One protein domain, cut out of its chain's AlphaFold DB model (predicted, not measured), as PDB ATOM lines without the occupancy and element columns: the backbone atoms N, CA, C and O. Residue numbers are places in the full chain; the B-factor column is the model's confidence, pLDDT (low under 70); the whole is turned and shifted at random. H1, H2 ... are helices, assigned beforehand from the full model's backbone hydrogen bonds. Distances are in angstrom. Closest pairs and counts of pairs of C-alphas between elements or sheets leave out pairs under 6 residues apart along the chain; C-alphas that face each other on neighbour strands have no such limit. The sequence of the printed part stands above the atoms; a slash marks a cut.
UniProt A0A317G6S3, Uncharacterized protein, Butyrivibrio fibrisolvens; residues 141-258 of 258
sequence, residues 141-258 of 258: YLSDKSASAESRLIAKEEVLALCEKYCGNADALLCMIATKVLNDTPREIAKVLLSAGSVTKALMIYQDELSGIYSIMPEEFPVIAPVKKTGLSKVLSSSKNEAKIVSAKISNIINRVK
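AT A GLANCE: This is residues 141 to 258 of the 258 residues of an uncharacterized protein of Butyrivibrio fibrisolvens (UniProt A0A317G6S3). H2 is the core of an all-helix body; H1 and H4 form a three-helix bundle with it toward one end, and H3, H5 and H6 cluster at the other. Residues 144 to 150 stick out. The 118 printed residues, with six named helices, are compact, radius of gyration of the C-alphas 14.9 A, spanning 49 by 31 by 25 A.

IN THESE COORDINATES: H1, residues 149 to 166, spans 26.2 A from C-alpha 149 at (226.455, 217.412, 255.307). H2 is 170 to 180, H3 186 to 196, H4 199 to 214, H5 232 to 236 and H6 243 to 256, ending at C-alpha 256 (217.644, 220.177, 221.849).

HOW THE PARTS SIT: H1 touches H2 with residues 159 to 166 alone, as a hairpin; the closest C-alphas, Tyr 166 and Leu 173, are 4.8 A apart. H2 and H6 touch, about perpendicular at 86 degrees, closest at C-alphas 175 and 254, 6.3 A. In each helix every O i to N i+4 pair is within hydrogen-bond range.

THE WHOLE: The printed part has no cut. The H4 to H5 link is long. Residues 141 to 151 are among 17 under pLDDT 70.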
ATOM      1  N   TYR A 141     215.149 205.514 248.018       53.22
ATOM      2  CA  TYR A 141     215.205 204.567 249.143       53.22
ATOM      3  C   TYR A 141     216.628 204.360 249.673       53.22
ATOM      4  O   TYR A 141     216.810 204.101 250.859       53.22
ATOM      5  N   LEU A 142     217.636 204.478 248.804       51.28
ATOM      6  CA  LEU A 142     219.055 204.427 249.180       51.28
ATOM      7  C   LEU A 142     219.549 205.751 249.776       51.28
ATOM      8  O   LEU A 142     220.518 205.775 250.535       51.28
ATOM      9  N   SER A 143     218.880 206.851 249.440       50.66
ATOM     10  CA  SER A 143     219.131 208.156 250.033       50.66
ATOM     11  C   SER A 143     218.429 208.226 251.378       50.66
ATOM     12  O   SER A 143     217.305 208.717 251.495       50.66
ATOM     13  N   ASP A 144     219.113 207.761 252.416       43.41
ATOM     14  CA  ASP A 144     218.794 208.160 253.777       43.41
ATOM     15  C   ASP A 144     218.775 209.700 253.799       43.41
ATOM     16  O   ASP A 144     219.807 210.351 253.651       43.41
ATOM     17  N   LYS A 145     217.590 210.323 253.883       48.53
ATOM     18  CA  LYS A 145     217.440 211.794 253.866       48.53
ATOM     19  C   LYS A 145     218.028 212.458 255.117       48.53
ATOM     20  O   LYS A 145     218.004 213.683 255.226       48.53
ATOM     21  N   SER A 146     218.607 211.674 256.029       47.19
ATOM     22  CA  SER A 146     219.582 212.140 257.018       47.19
ATOM     23  C   SER A 146     220.988 212.384 256.435       47.19
ATOM     24  O   SER A 146     221.914 212.689 257.188       47.19
ATOM     25  N   ALA A 147     221.125 212.286 255.105       52.09
ATOM     26  CA  ALA A 147     222.322 212.463 254.296       52.09
ATOM     27  C   ALA A 147     223.306 213.464 254.916       52.09
ATOM     28  O   ALA A 147     222.990 214.642 255.142       52.09
ATOM     29  N   SER A 148     224.504 212.941 255.193       62.22
ATOM     30  CA  SER A 148     225.700 213.660 255.626       62.22
ATOM     31  C   SER A 148     225.760 215.068 255.019       62.22
ATOM     32  O   SER A 148     225.385 215.285 253.864       62.22
ATOM     33  N   ALA A 149     226.240 216.046 255.794       67.19
ATOM     34  CA  ALA A 149     226.455 217.412 255.307       67.19
ATOM     35  C   ALA A 149     227.198 217.440 253.954       67.19
ATOM     36  O   ALA A 149     226.915 218.296 253.124       67.19
ATOM     37  N   GLU A 150     228.065 216.456 253.711       69.12
ATOM     38  CA  GLU A 150     228.783 216.244 252.457       69.12
ATOM     39  C   GLU A 150     227.857 215.943 251.269       69.12
ATOM     40  O   GLU A 150     227.960 216.600 250.240       69.12
ATOM     41  N   SER A 151     226.884 215.040 251.402       67.69
ATOM     42  CA  SER A 151     225.932 214.728 250.325       67.69
ATOM     43  C   SER A 151     225.025 215.914 249.988       67.69
ATOM     44  O   SER A 151     224.695 216.134 248.825       67.69
ATOM     45  N   ARG A 152     224.649 216.718 250.995       71.31
ATOM     46  CA  ARG A 152     223.906 217.970 250.773       71.31
ATOM     47  C   ARG A 152     224.751 219.019 250.056       71.31
ATOM     48  O   ARG A 152     224.220 219.732 249.210       71.31
ATOM     49  N   LEU A 153     226.045 219.099 250.371       78.75
ATOM     50  CA  LEU A 153     226.984 219.969 249.664       78.75
ATOM     51  C   LEU A 153     227.174 219.520 248.211       78.75
ATOM     52  O   LEU A 153     227.050 220.355 247.324       78.75
ATOM     53  N   ILE A 154     227.353 218.222 247.959       79.81
ATOM     54  CA  ILE A 154     227.474 217.670 246.599       79.81
ATOM     55  C   ILE A 154     226.213 217.973 245.779       79.81
ATOM     56  O   ILE A 154     226.307 218.529 244.688       79.81
ATOM     57  N   ALA A 155     225.020 217.708 246.322       80.62
ATOM     58  CA  ALA A 155     223.767 218.004 245.624       80.62
ATOM     59  C   ALA A 155     223.591 219.511 245.349       80.62
ATOM     60  O   ALA A 155     223.123 219.906 244.279       80.62
ATOM     61  N   LYS A 156     223.997 220.372 246.294       85.75
ATOM     62  CA  LYS A 156     224.017 221.829 246.106       85.75
ATOM     63  C   LYS A 156     224.970 222.237 244.975       85.75
ATOM     64  O   LYS A 156     224.586 223.042 244.126       85.75
ATOM     65  N   GLU A 157     226.181 221.686 244.944       85.81
ATOM     66  CA  GLU A 157     227.183 221.954 243.905       85.81
ATOM     67  C   GLU A 157     226.707 221.500 242.519       85.81
ATOM     68  O   GLU A 157     226.854 222.244 241.550       85.81
ATOM     69  N   GLU A 158     226.057 220.340 242.414       87.19
ATOM     70  CA  GLU A 158     225.496 219.842 241.153       87.19
ATOM     71  C   GLU A 158     224.393 220.756 240.601       87.19
ATOM     72  O   GLU A 158     224.361 221.054 239.400       87.19
ATOM     73  N   VAL A 159     223.510 221.253 241.472       87.62
ATOM     74  CA  VAL A 159     222.453 222.203 241.094       87.62
ATOM     75  C   VAL A 159     223.052 223.531 240.628       87.62
ATOM     76  O   VAL A 159     222.614 224.077 239.608       87.62
ATOM     77  N   LEU A 160     224.070 224.046 241.320       88.81
ATOM     78  CA  LEU A 160     224.765 225.276 240.928       88.81
ATOM     79  C   LEU A 160     225.524 225.109 239.605       88.81
ATOM     80  O   LEU A 160     225.396 225.963 238.725       88.81
ATOM     81  N   ALA A 161     226.214 223.985 239.405       87.56
ATOM     82  CA  ALA A 161     226.902 223.667 238.153       87.56
ATOM     83  C   ALA A 161     225.923 223.562 236.971       87.56
ATOM     84  O   ALA A 161     226.207 224.035 235.865       87.56
ATOM     85  N   LEU A 162     224.730 222.994 237.192       88.31
ATOM     86  CA  LEU A 162     223.663 222.983 236.191       88.31
ATOM     87  C   LEU A 162     223.199 224.409 235.859       88.31
ATOM     88  O   LEU A 162     223.014 224.738 234.683       88.31
ATOM     89  N   CYS A 163     223.027 225.256 236.877       88.06
ATOM     90  CA  CYS A 163     222.649 226.651 236.680       88.06
ATOM     91  C   CYS A 163     223.708 227.404 235.869       88.06
ATOM     92  O   CYS A 163     223.364 228.136 234.939       88.06
ATOM     93  N   GLU A 164     224.987 227.191 236.170       89.38
ATOM     94  CA  GLU A 164     226.109 227.833 235.485       89.38
ATOM     95  C   GLU A 164     226.198 227.392 234.020       89.38
ATOM     96  O   GLU A 164     226.326 228.224 233.122       89.38
ATOM     97  N   LYS A 165     226.000 226.099 233.746       89.31
ATOM     98  CA  LYS A 165     226.003 225.554 232.381       89.31
ATOM     99  C   LYS A 165     224.958 226.209 231.474       89.31
ATOM    100  O   LYS A 165     225.190 226.359 230.272       89.31
ATOM    101  N   TYR A 166     223.797 226.576 232.021       88.25
ATOM    102  CA  TYR A 166     222.663 227.080 231.242       88.25
ATOM    103  C   TYR A 166     222.353 228.572 231.442       88.25
ATOM    104  O   TYR A 166     221.466 229.090 230.758       88.25
ATOM    105  N   CYS A 167     223.104 229.299 232.278       87.19
ATOM    106  CA  CYS A 167     222.864 230.719 232.581       87.19
ATOM    107  C   CYS A 167     222.887 231.634 231.339       87.19
ATOM    108  O   CYS A 167     222.198 232.654 231.303       87.19
ATOM    109  N   GLY A 168     223.594 231.234 230.275       85.94
ATOM    110  CA  GLY A 168     223.636 231.941 228.989       85.94
ATOM    111  C   GLY A 168     222.323 231.909 228.188       85.94
ATOM    112  O   GLY A 168     222.188 232.624 227.189       85.94
ATOM    113  N   ASN A 169     221.343 231.090 228.587       88.50
ATOM    114  CA  ASN A 169     220.036 231.003 227.941       88.50
ATOM    115  C   ASN A 169     218.919 230.738 228.961       88.50
ATOM    116  O   ASN A 169     218.654 229.593 229.315       88.50
ATOM    117  N   ALA A 170     218.198 231.796 229.342       87.38
ATOM    118  CA  ALA A 170     217.106 231.743 230.315       87.38
ATOM    119  C   ALA A 170     216.014 230.697 229.997       87.38
ATOM    120  O   ALA A 170     215.513 230.043 230.908       87.38
ATOM    121  N   ASP A 171     215.672 230.492 228.719       87.62
ATOM    122  CA  ASP A 171     214.673 229.488 228.325       87.62
ATOM    123  C   ASP A 171     215.182 228.062 228.587       87.62
ATOM    124  O   ASP A 171     214.425 227.196 229.028       87.62
ATOM    125  N   ALA A 172     216.466 227.815 228.304       87.81
ATOM    126  CA  ALA A 172     217.098 226.522 228.541       87.81
ATOM    127  C   ALA A 172     217.299 226.284 230.038       87.81
ATOM    128  O   ALA A 172     216.946 225.215 230.519       87.81
ATOM    129  N   LEU A 173     217.778 227.291 230.773       90.00
ATOM    130  CA  LEU A 173     217.943 227.238 232.222       90.00
ATOM    131  C   LEU A 173     216.635 226.859 232.919       90.00
ATOM    132  O   LEU A 173     216.613 225.909 233.696       90.00
ATOM    133  N   LEU A 174     215.537 227.540 232.572       90.00
ATOM    134  CA  LEU A 174     214.209 227.267 233.123       90.00
ATOM    135  C   LEU A 174     213.800 225.811 232.895       90.00
ATOM    136  O   LEU A 174     213.376 225.125 233.822       90.00
ATOM    137  N   CYS A 175     213.933 225.334 231.656       88.69
ATOM    138  CA  CYS A 175     213.547 223.971 231.311       88.69
ATOM    139  C   CYS A 175     214.436 222.939 232.013       88.69
ATOM    140  O   CYS A 175     213.930 221.917 232.467       88.69
ATOM    141  N   MET A 176     215.744 223.182 232.100       86.81
ATOM    142  CA  MET A 176     216.692 222.234 232.684       86.81
ATOM    143  C   MET A 176     216.556 222.162 234.202       86.81
ATOM    144  O   MET A 176     216.494 221.053 234.716       86.81
ATOM    145  N   ILE A 177     216.413 223.287 234.908       88.00
ATOM    146  CA  ILE A 177     216.140 223.283 236.355       88.00
ATOM    147  C   ILE A 177     214.845 222.521 236.645       88.00
ATOM    148  O   ILE A 177     214.846 221.557 237.411       88.00
ATOM    149  N   ALA A 178     213.752 222.905 235.982       86.19
ATOM    150  CA  ALA A 178     212.451 222.321 236.267       86.19
ATOM    151  C   ALA A 178     212.415 220.819 235.940       86.19
ATOM    152  O   ALA A 178     211.896 220.035 236.725       86.19
ATOM    153  N   THR A 179     213.023 220.383 234.830       85.25
ATOM    154  CA  THR A 179     213.005 218.958 234.451       85.25
ATOM    155  C   THR A 179     214.038 218.092 235.161       85.25
ATOM    156  O   THR A 179     213.728 216.943 235.454       85.25
ATOM    157  N   LYS A 180     215.268 218.576 235.378       82.38
ATOM    158  CA  LYS A 180     216.377 217.761 235.906       82.38
ATOM    159  C   LYS A 180     216.509 217.812 237.418       82.38
ATOM    160  O   LYS A 180     217.015 216.852 237.980       82.38
ATOM    161  N   VAL A 181     216.082 218.905 238.048       82.94
ATOM    162  CA  VAL A 181     216.194 219.074 239.501       82.94
ATOM    163  C   VAL A 181     214.844 218.835 240.174       82.94
ATOM    164  O   VAL A 181     214.763 218.108 241.156       82.94
ATOM    165  N   LEU A 182     213.763 219.386 239.615       83.38
ATOM    166  CA  LEU A 182     212.429 219.334 240.238       83.38
ATOM    167  C   LEU A 182     211.498 218.263 239.640       83.38
ATOM    168  O   LEU A 182     210.436 217.968 240.199       83.38
ATOM    169  N   ASN A 183     211.937 217.604 238.562       83.25
ATOM    170  CA  ASN A 183     211.207 216.556 237.843       83.25
ATOM    171  C   ASN A 183     209.833 217.001 237.302       83.25
ATOM    172  O   ASN A 183     208.917 216.185 237.171       83.25
ATOM    173  N   ASP A 184     209.683 218.279 236.955       82.12
ATOM    174  CA  ASP A 184     208.467 218.802 236.339       82.12
ATOM    175  C   ASP A 184     208.338 218.343 234.886       82.12
ATOM    176  O   ASP A 184     209.259 218.430 234.066       82.12
ATOM    177  N   THR A 185     207.132 217.925 234.513       86.69
ATOM    178  CA  THR A 185     206.804 217.638 233.121       86.69
ATOM    179  C   THR A 185     206.686 218.936 232.313       86.69
ATOM    180  O   THR A 185     206.290 219.981 232.838       86.69
ATOM    181  N   PRO A 186     206.873 218.896 230.978       86.06
ATOM    182  CA  PRO A 186     206.655 220.061 230.116       86.06
ATOM    183  C   PRO A 186     205.273 220.715 230.262       86.06
ATOM    184  O   PRO A 186     205.083 221.869 229.879       86.06
ATOM    185  N   ARG A 187     204.271 219.977 230.753       85.88
ATOM    186  CA  ARG A 187     202.923 220.496 231.008       85.88
ATOM    187  C   ARG A 187     202.856 221.301 232.306       85.88
ATOM    188  O   ARG A 187     202.107 222.272 232.354       85.88
ATOM    189  N   GLU A 188     203.600 220.908 233.331       85.88
ATOM    190  CA  GLU A 188     203.694 221.621 234.613       85.88
ATOM    191  C   GLU A 188     204.495 222.908 234.454       85.88
ATOM    192  O   GLU A 188     203.981 223.977 234.780       85.88
ATOM    193  N   ILE A 189     205.638 222.838 233.766       86.94
ATOM    194  CA  ILE A 189     206.447 224.017 233.419       86.94
ATOM    195  C   ILE A 189     205.609 225.032 232.634       86.94
ATOM    196  O   ILE A 189     205.640 226.229 232.907       86.94
ATOM    197  N   ALA A 190     204.792 224.565 231.681       85.81
ATOM    198  CA  ALA A 190     203.897 225.437 230.924       85.81
ATOM    199  C   ALA A 190     202.861 226.145 231.813       85.81
ATOM    200  O   ALA A 190     202.536 227.299 231.546       85.81
ATOM    201  N   LYS A 191     202.341 225.483 232.856       86.69
ATOM    202  CA  LYS A 191     201.395 226.100 233.800       86.69
ATOM    203  C   LYS A 191     202.072 227.186 234.629       86.69
ATOM    204  O   LYS A 191     201.522 228.278 234.703       86.69
ATOM    205  N   VAL A 192     203.245 226.896 235.197       85.50
ATOM    206  CA  VAL A 192     204.030 227.857 235.995       85.50
ATOM    207  C   VAL A 192     204.434 229.057 235.139       85.50
ATOM    208  O   VAL A 192     204.301 230.207 235.544       85.50
ATOM    209  N   LEU A 193     204.856 228.807 233.901       87.38
ATOM    210  CA  LEU A 193     205.238 229.865 232.976       87.38
ATOM    211  C   LEU A 193     204.050 230.760 232.582       87.38
ATOM    212  O   LEU A 193     204.196 231.980 232.497       87.38
ATOM    213  N   LEU A 194     202.876 230.166 232.346       86.56
ATOM    214  CA  LEU A 194     201.655 230.904 232.019       86.56
ATOM    215  C   LEU A 194     201.107 231.687 233.217       86.56
ATOM    216  O   LEU A 194     200.634 232.805 233.022       86.56
ATOM    217  N   SER A 195     201.186 231.145 234.435       86.06
ATOM    218  CA  SER A 195     200.749 231.848 235.648       86.06
ATOM    219  C   SER A 195     201.688 232.999 236.013       86.06
ATOM    220  O   SER A 195     201.224 234.079 236.369       86.06
ATOM    221  N   ALA A 196     203.001 232.809 235.864       85.69
ATOM    222  CA  ALA A 196     204.002 233.842 236.118       85.69
ATOM    223  C   ALA A 196     204.008 234.949 235.045       85.69
ATOM    224  O   ALA A 196     204.469 236.068 235.295       85.69
ATOM    225  N   GLY A 197     203.539 234.639 233.831       82.25
ATOM    226  CA  GLY A 197     203.422 235.572 232.706       82.25
ATOM    227  C   GLY A 197     204.756 236.014 232.089       82.25
ATOM    228  O   GLY A 197     204.765 236.809 231.151       82.25
ATOM    229  N   SER A 198     205.893 235.524 232.590       86.69
ATOM    230  CA  SER A 198     207.222 235.797 232.034       86.69
ATOM    231  C   SER A 198     208.226 234.718 232.434       86.69
ATOM    232  O   SER A 198     208.132 234.152 233.523       86.69
ATOM    233  N   VAL A 199     209.222 234.489 231.575       86.75
ATOM    234  CA  VAL A 199     210.319 233.539 231.832       86.75
ATOM    235  C   VAL A 199     211.118 233.946 233.071       86.75
ATOM    236  O   VAL A 199     211.439 233.092 233.886       86.75
ATOM    237  N   THR A 200     211.379 235.243 233.267       86.62
ATOM    238  CA  THR A 200     212.117 235.747 234.437       86.62
ATOM    239  C   THR A 200     211.389 235.456 235.745       86.62
ATOM    240  O   THR A 200     211.996 234.933 236.667       86.62
ATOM    241  N   LYS A 201     210.081 235.734 235.825       87.38
ATOM    242  CA  LYS A 201     209.307 235.440 237.042       87.38
ATOM    243  C   LYS A 201     209.188 233.939 237.296       87.38
ATOM    244  O   LYS A 201     209.271 233.522 238.440       87.38
ATOM    245  N   ALA A 202     209.028 233.135 236.243       87.81
ATOM    246  CA  ALA A 202     209.014 231.681 236.374       87.81
ATOM    247  C   ALA A 202     210.361 231.144 236.885       87.81
ATOM    248  O   ALA A 202     210.378 230.288 237.759       87.81
ATOM    249  N   LEU A 203     211.482 231.682 236.393       89.06
ATOM    250  CA  LEU A 203     212.818 231.356 236.898       89.06
ATOM    251  C   LEU A 203     212.978 231.711 238.376       89.06
ATOM    252  O   LEU A 203     213.476 230.878 239.119       89.06
ATOM    253  N   MET A 204     212.516 232.889 238.805       88.00
ATOM    254  CA  MET A 204     212.583 233.283 240.219       88.00
ATOM    255  C   MET A 204     211.802 232.322 241.119       88.00
ATOM    256  O   MET A 204     212.312 231.934 242.158       88.00
ATOM    257  N   ILE A 205     210.615 231.868 240.693       89.56
ATOM    258  CA  ILE A 205     209.828 230.872 241.446       89.56
ATOM    259  C   ILE A 205     210.635 229.586 241.650       89.56
ATOM    260  O   ILE A 205     210.720 229.078 242.763       89.56
ATOM    261  N   TYR A 206     211.262 229.082 240.586       88.69
ATOM    262  CA  TYR A 206     212.076 227.874 240.687       88.69
ATOM    263  C   TYR A 206     213.369 228.096 241.483       88.69
ATOM    264  O   TYR A 206     213.794 227.201 242.203       88.69
ATOM    265  N   GLN A 207     213.992 229.273 241.406       87.75
ATOM    266  CA  GLN A 207     215.165 229.605 242.222       87.75
ATOM    267  C   GLN A 207     214.823 229.710 243.713       87.75
ATOM    268  O   GLN A 207     215.600 229.230 244.537       87.75
ATOM    269  N   ASP A 208     213.667 230.271 244.066       86.75
ATOM    270  CA  ASP A 208     213.183 230.314 245.451       86.75
ATOM    271  C   ASP A 208     212.941 228.894 245.987       86.75
ATOM    272  O   ASP A 208     213.338 228.567 247.106       86.75
ATOM    273  N   GLU A 209     212.366 228.014 245.163       85.50
ATOM    274  CA  GLU A 209     212.159 226.605 245.509       85.50
ATOM    275  C   GLU A 209     213.491 225.863 245.718       85.50
ATOM    276  O   GLU A 209     213.669 225.177 246.725       85.50
ATOM    277  N   LEU A 210     214.476 226.072 244.836       85.06
ATOM    278  CA  LEU A 210     215.828 225.526 245.003       85.06
ATOM    279  C   LEU A 210     216.537 226.074 246.247       85.06
ATOM    280  O   LEU A 210     217.239 225.327 246.928       85.06
ATOM    281  N   SER A 211     216.343 227.354 246.562       83.94
ATOM    282  CA  SER A 211     216.899 227.976 247.769       83.94
ATOM    283  C   SER A 211     216.350 227.298 249.025       83.94
ATOM    284  O   SER A 211     217.110 227.003 249.946       83.94
ATOM    285  N   GLY A 212     215.052 226.971 249.034       79.00
ATOM    286  CA  GLY A 212     214.408 226.236 250.123       79.00
ATOM    287  C   GLY A 212     214.888 224.789 250.262       79.00
ATOM    288  O   GLY A 212     215.113 224.329 251.379       79.00
ATOM    289  N   ILE A 213     215.078 224.077 249.147       79.62
ATOM    290  CA  ILE A 213     215.470 222.656 249.156       79.62
ATOM    291  C   ILE A 213     216.964 222.482 249.476       79.62
ATOM    292  O   ILE A 213     217.328 221.619 250.274       79.62
ATOM    293  N   TYR A 214     217.829 223.307 248.880       81.62
ATOM    294  CA  TYR A 214     219.286 223.121 248.906       81.62
ATOM    295  C   TYR A 214     220.036 224.163 249.746       81.62
ATOM    296  O   TYR A 214     221.262 224.117 249.813       81.62
ATOM    297  N   SER A 215     219.334 225.096 250.404       82.06
ATOM    298  CA  SER A 215     219.958 226.195 251.168       82.06
ATOM    299  C   SER A 215     220.965 226.998 250.326       82.06
ATOM    300  O   SER A 215     222.079 227.305 250.764       82.06
ATOM    301  N   ILE A 216     220.583 227.290 249.079       84.56
ATOM    302  CA  ILE A 216     221.338 228.151 248.165       84.56
ATOM    303  C   ILE A 216     220.953 229.600 248.460       84.56
ATOM    304  O   ILE A 216     219.771 229.938 248.491       84.56
ATOM    305  N   MET A 217     221.939 230.459 248.688       86.31
ATOM    306  CA  MET A 217     221.724 231.891 248.855       86.31
ATOM    307  C   MET A 217     221.511 232.553 247.487       86.31
ATOM    308  O   MET A 217     222.133 232.140 246.507       86.31
ATOM    309  N   PRO A 218     220.708 233.627 247.391       82.12
ATOM    310  CA  PRO A 218     220.468 234.331 246.128       82.12
ATOM    311  C   PRO A 218     221.748 234.768 245.393       82.12
ATOM    312  O   PRO A 218     221.777 234.809 244.167       82.12
ATOM    313  N   GLU A 219     222.802 235.073 246.151       85.81
ATOM    314  CA  GLU A 219     224.118 235.501 245.660       85.81
ATOM    315  C   GLU A 219     224.935 234.365 245.029       85.81
ATOM    316  O   GLU A 219     225.836 234.627 244.236       85.81
ATOM    317  N   GLU A 220     224.626 233.109 245.360       84.12
ATOM    318  CA  GLU A 220     225.316 231.927 244.832       84.12
ATOM    319  C   GLU A 220     224.811 231.539 243.435       84.12
ATOM    320  O   GLU A 220     225.472 230.778 242.729       84.12
ATOM    321  N   PHE A 221     223.658 232.059 242.999       87.56
ATOM    322  CA  PHE A 221     223.172 231.801 241.648       87.56
ATOM    323  C   PHE A 221     223.977 232.584 240.601       87.56
ATOM    324  O   PHE A 221     224.241 233.778 240.769       87.56
ATOM    325  N   PRO A 222     224.305 231.961 239.456       86.56
ATOM    326  CA  PRO A 222     224.992 232.650 238.375       86.56
ATOM    327  C   PRO A 222     224.108 233.739 237.764       86.56
ATOM    328  O   PRO A 222     222.886 233.598 237.649       86.56
ATOM    329  N   VAL A 223     224.740 234.815 237.294       85.06
ATOM    330  CA  VAL A 223     224.044 235.909 236.607       85.06
ATOM    331  C   VAL A 223     223.415 235.387 235.314       85.06
ATOM    332  O   VAL A 223     224.103 234.942 234.395       85.06
ATOM    333  N   ILE A 224     222.086 235.453 235.235       85.25
ATOM    334  CA  ILE A 224     221.319 234.934 234.100       85.25
ATOM    335  C   ILE A 224     221.345 235.946 232.949       85.25
ATOM    336  O   ILE A 224     221.063 237.132 233.131       85.25
ATOM    337  N   ALA A 225     221.630 235.471 231.735       81.75
ATOM    338  CA  ALA A 225     221.568 236.292 230.533       81.75
ATOM    339  C   ALA A 225     220.141 236.833 230.291       81.75
ATOM    340  O   ALA A 225     219.152 236.134 230.544       81.75
ATOM    341  N   PRO A 226     219.994 238.053 229.742       76.81
ATOM    342  CA  PRO A 226     218.687 238.657 229.531       76.81
ATOM    343  C   PRO A 226     217.810 237.789 228.625       76.81
ATOM    344  O   PRO A 226     218.246 237.277 227.588       76.81
ATOM    345  N   VAL A 227     216.540 237.657 229.011       80.50
ATOM    346  CA  VAL A 227     215.558 236.862 228.276       80.50
ATOM    347  C   VAL A 227     215.402 237.423 226.864       80.50
ATOM    348  O   VAL A 227     215.007 238.573 226.657       80.50
ATOM    349  N   LYS A 228     215.696 236.595 225.860       77.75
ATOM    350  CA  LYS A 228     215.533 236.984 224.459       77.75
ATOM    351  C   LYS A 228     214.042 237.130 224.140       77.75
ATOM    352  O   LYS A 228     213.209 236.360 224.607       77.75
ATOM    353  N   LYS A 229     213.691 238.064 223.246       71.56
ATOM    354  CA  LYS A 229     212.318 238.200 222.698       71.56
ATOM    355  C   LYS A 229     211.899 237.020 221.797       71.56
ATOM    356  O   LYS A 229     210.818 237.017 221.217       71.56
ATOM    357  N   THR A 230     212.771 236.031 221.643       68.25
ATOM    358  CA  THR A 230     212.578 234.792 220.885       68.25
ATOM    359  C   THR A 230     212.325 233.626 221.841       68.25
ATOM    360  O   THR A 230     212.643 233.734 223.015       68.25
ATOM    361  N   GLY A 231     211.811 232.493 221.354       77.06
ATOM    362  CA  GLY A 231     211.622 231.311 222.209       77.06
ATOM    363  C   GLY A 231     210.338 231.387 223.036       77.06
ATOM    364  O   GLY A 231     209.277 231.640 222.460       77.06
ATOM    365  N   LEU A 232     210.414 231.141 224.345       79.88
ATOM    366  CA  LEU A 232     209.250 231.070 225.241       79.88
ATOM    367  C   LEU A 232     208.545 232.426 225.392       79.88
ATOM    368  O   LEU A 232     207.321 232.493 225.303       79.88
ATOM    369  N   SER A 233     209.301 233.521 225.470       79.62
ATOM    370  CA  SER A 233     208.750 234.886 225.541       79.62
ATOM    371  C   SER A 233     207.920 235.284 224.313       79.62
ATOM    372  O   SER A 233     206.964 236.054 224.421       79.62
ATOM    373  N   LYS A 234     208.234 234.728 223.134       79.75
ATOM    374  CA  LYS A 234     207.433 234.928 221.912       79.75
ATOM    375  C   LYS A 234     206.097 234.185 221.980       79.75
ATOM    376  O   LYS A 234     205.104 234.654 221.438       79.75
ATOM    377  N   VAL A 235     206.079 233.015 222.615       77.62
ATOM    378  CA  VAL A 235     204.855 232.217 222.758       77.62
ATOM    379  C   VAL A 235     203.913 232.890 223.756       77.62
ATOM    380  O   VAL A 235     202.734 233.019 223.451       77.62
ATOM    381  N   LEU A 236     204.447 233.416 224.864       77.94
ATOM    382  CA  LEU A 236     203.681 234.125 225.901       77.94
ATOM    383  C   LEU A 236     203.068 235.458 225.445       77.94
ATOM    384  O   LEU A 236     202.052 235.891 225.984       77.94
ATOM    385  N   SER A 237     203.694 236.121 224.470       69.50
ATOM    386  CA  SER A 237     203.202 237.381 223.893       69.50
ATOM    387  C   SER A 237     202.190 237.178 222.759       69.50
ATOM    388  O   SER A 237     201.638 238.151 222.247       69.50
ATOM    389  N   SER A 238     201.928 235.931 222.352       70.50
ATOM    390  CA  SER A 238     200.942 235.624 221.319       70.50
ATOM    391  C   SER A 238     199.530 235.558 221.912       70.50
ATOM    392  O   SER A 238     199.331 235.065 223.016       70.50
ATOM    393  N   SER A 239     198.513 236.005 221.168       56.56
ATOM    394  CA  SER A 239     197.107 235.980 221.618       56.56
ATOM    395  C   SER A 239     196.528 234.566 221.806       56.56
ATOM    396  O   SER A 239     195.399 234.419 222.266       56.56
ATOM    397  N   LYS A 240     197.298 233.520 221.475       58.84
ATOM    398  CA  LYS A 240     196.953 232.102 221.629       58.84
ATOM    399  C   LYS A 240     197.855 231.454 222.684       58.84
ATOM    400  O   LYS A 240     198.663 230.581 222.372       58.84
ATOM    401  N   ASN A 241     197.706 231.881 223.938       63.91
ATOM    402  CA  ASN A 241     198.390 231.320 225.113       63.91
ATOM    403  C   ASN A 241     197.838 229.932 225.500       63.91
ATOM    404  O   ASN A 241     197.455 229.676 226.639       63.91
ATOM    405  N   GLU A 242     197.764 229.012 224.540       72.69
ATOM    406  CA  GLU A 242     197.310 227.650 224.794       72.69
ATOM    407  C   GLU A 242     198.429 226.843 225.459       72.69
ATOM    408  O   GLU A 242     199.511 226.656 224.895       72.69
ATOM    409  N   ALA A 243     198.146 226.289 226.641       74.56
ATOM    410  CA  ALA A 243     199.086 225.470 227.410       74.56
ATOM    411  C   ALA A 243     199.706 224.315 226.598       74.56
ATOM    412  O   ALA A 243     200.847 223.931 226.844       74.56
ATOM    413  N   LYS A 244     198.992 223.793 225.588       81.19
ATOM    414  CA  LYS A 244     199.504 222.768 224.664       81.19
ATOM    415  C   LYS A 244     200.662 223.276 223.794       81.19
ATOM    416  O   LYS A 244     201.635 222.553 223.607       81.19
ATOM    417  N   ILE A 245     200.583 224.511 223.294       81.56
ATOM    418  CA  ILE A 245     201.610 225.122 222.433       81.56
ATOM    419  C   ILE A 245     202.863 225.437 223.256       81.56
ATOM    420  O   ILE A 245     203.979 225.125 222.836       81.56
ATOM    421  N   VAL A 246     202.673 226.001 224.451       82.38
ATOM    422  CA  VAL A 246     203.760 226.290 225.399       82.38
ATOM    423  C   VAL A 246     204.466 224.996 225.811       82.38
ATOM    424  O   VAL A 246     205.686 224.900 225.697       82.38
ATOM    425  N   SER A 247     203.703 223.966 226.185       84.06
ATOM    426  CA  SER A 247     204.238 222.656 226.568       84.06
ATOM    427  C   SER A 247     205.031 221.993 225.436       84.06
ATOM    428  O   SER A 247     206.161 221.563 225.648       84.06
ATOM    429  N   ALA A 248     204.513 221.998 224.202       84.38
ATOM    430  CA  ALA A 248     205.236 221.469 223.044       84.38
ATOM    431  C   ALA A 248     206.538 222.241 222.759       84.38
ATOM    432  O   ALA A 248     207.539 221.656 222.332       84.38
ATOM    433  N   LYS A 249     206.560 223.559 222.993       84.81
ATOM    434  CA  LYS A 249     207.777 224.365 222.845       84.81
ATOM    435  C   LYS A 249     208.816 224.025 223.914       84.81
ATOM    436  O   LYS A 249     209.987 223.905 223.564       84.81
ATOM    437  N   ILE A 250     208.384 223.823 225.157       86.38
ATOM    438  CA  ILE A 250     209.229 223.387 226.278       86.38
ATOM    439  C   ILE A 250     209.839 222.013 225.980       86.38
ATOM    440  O   ILE A 250     211.059 221.877 226.017       86.38
ATOM    441  N   SER A 251     209.037 221.034 225.546       85.94
ATOM    442  CA  SER A 251     209.538 219.710 225.138       85.94
ATOM    443  C   SER A 251     210.614 219.794 224.052       85.94
ATOM    444  O   SER A 251     211.615 219.083 224.096       85.94
ATOM    445  N   ASN A 252     210.440 220.693 223.078       86.25
ATOM    446  CA  ASN A 252     211.428 220.908 222.022       86.25
ATOM    447  C   ASN A 252     212.728 221.544 222.529       86.25
ATOM    448  O   ASN A 252     213.788 221.250 221.985       86.25
ATOM    449  N   ILE A 253     212.661 222.432 223.524       85.06
ATOM    450  CA  ILE A 253     213.855 223.015 224.152       85.06
ATOM    451  C   ILE A 253     214.609 221.918 224.904       85.06
ATOM    452  O   ILE A 253     215.790 221.725 224.640       85.06
ATOM    453  N   ILE A 254     213.913 221.129 225.725       85.94
ATOM    454  CA  ILE A 254     214.497 220.014 226.488       85.94
ATOM    455  C   ILE A 254     215.213 219.023 225.559       85.94
ATOM    456  O   ILE A 254     216.356 218.653 225.803       85.94
ATOM    457  N   ASN A 255     214.583 218.642 224.444       83.31
ATOM    458  CA  ASN A 255     215.165 217.683 223.500       83.31
ATOM    459  C   ASN A 255     216.363 218.221 222.700       83.31
ATOM    460  O   ASN A 255     217.139 217.424 222.187       83.31
ATOM    461  N   ARG A 256     216.517 219.545 222.568       79.25
ATOM    462  CA  ARG A 256     217.644 220.177 221.849       79.25
ATOM    463  C   ARG A 256     218.855 220.456 222.730       79.25
ATOM    464  O   ARG A 256     219.911 220.777 222.201       79.25
ATOM    465  N   VAL A 257     218.658 220.426 224.041       70.25
ATOM    466  CA  VAL A 257     219.656 220.781 225.055       70.25
ATOM    467  C   VAL A 257     220.343 219.530 225.638       70.25
ATOM    468  O   VAL A 257     221.276 219.665 226.431       70.25
ATOM    469  N   LYS A 258     219.893 218.334 225.221       56.75
ATOM    470  CA  LYS A 258     220.541 217.043 225.486       56.75
ATOM    471  C   LYS A 258     221.962 216.990 224.939       56.75
ATOM    472  O   LYS A 258     222.160 217.444 223.792       56.75
TER     473      LYS A 258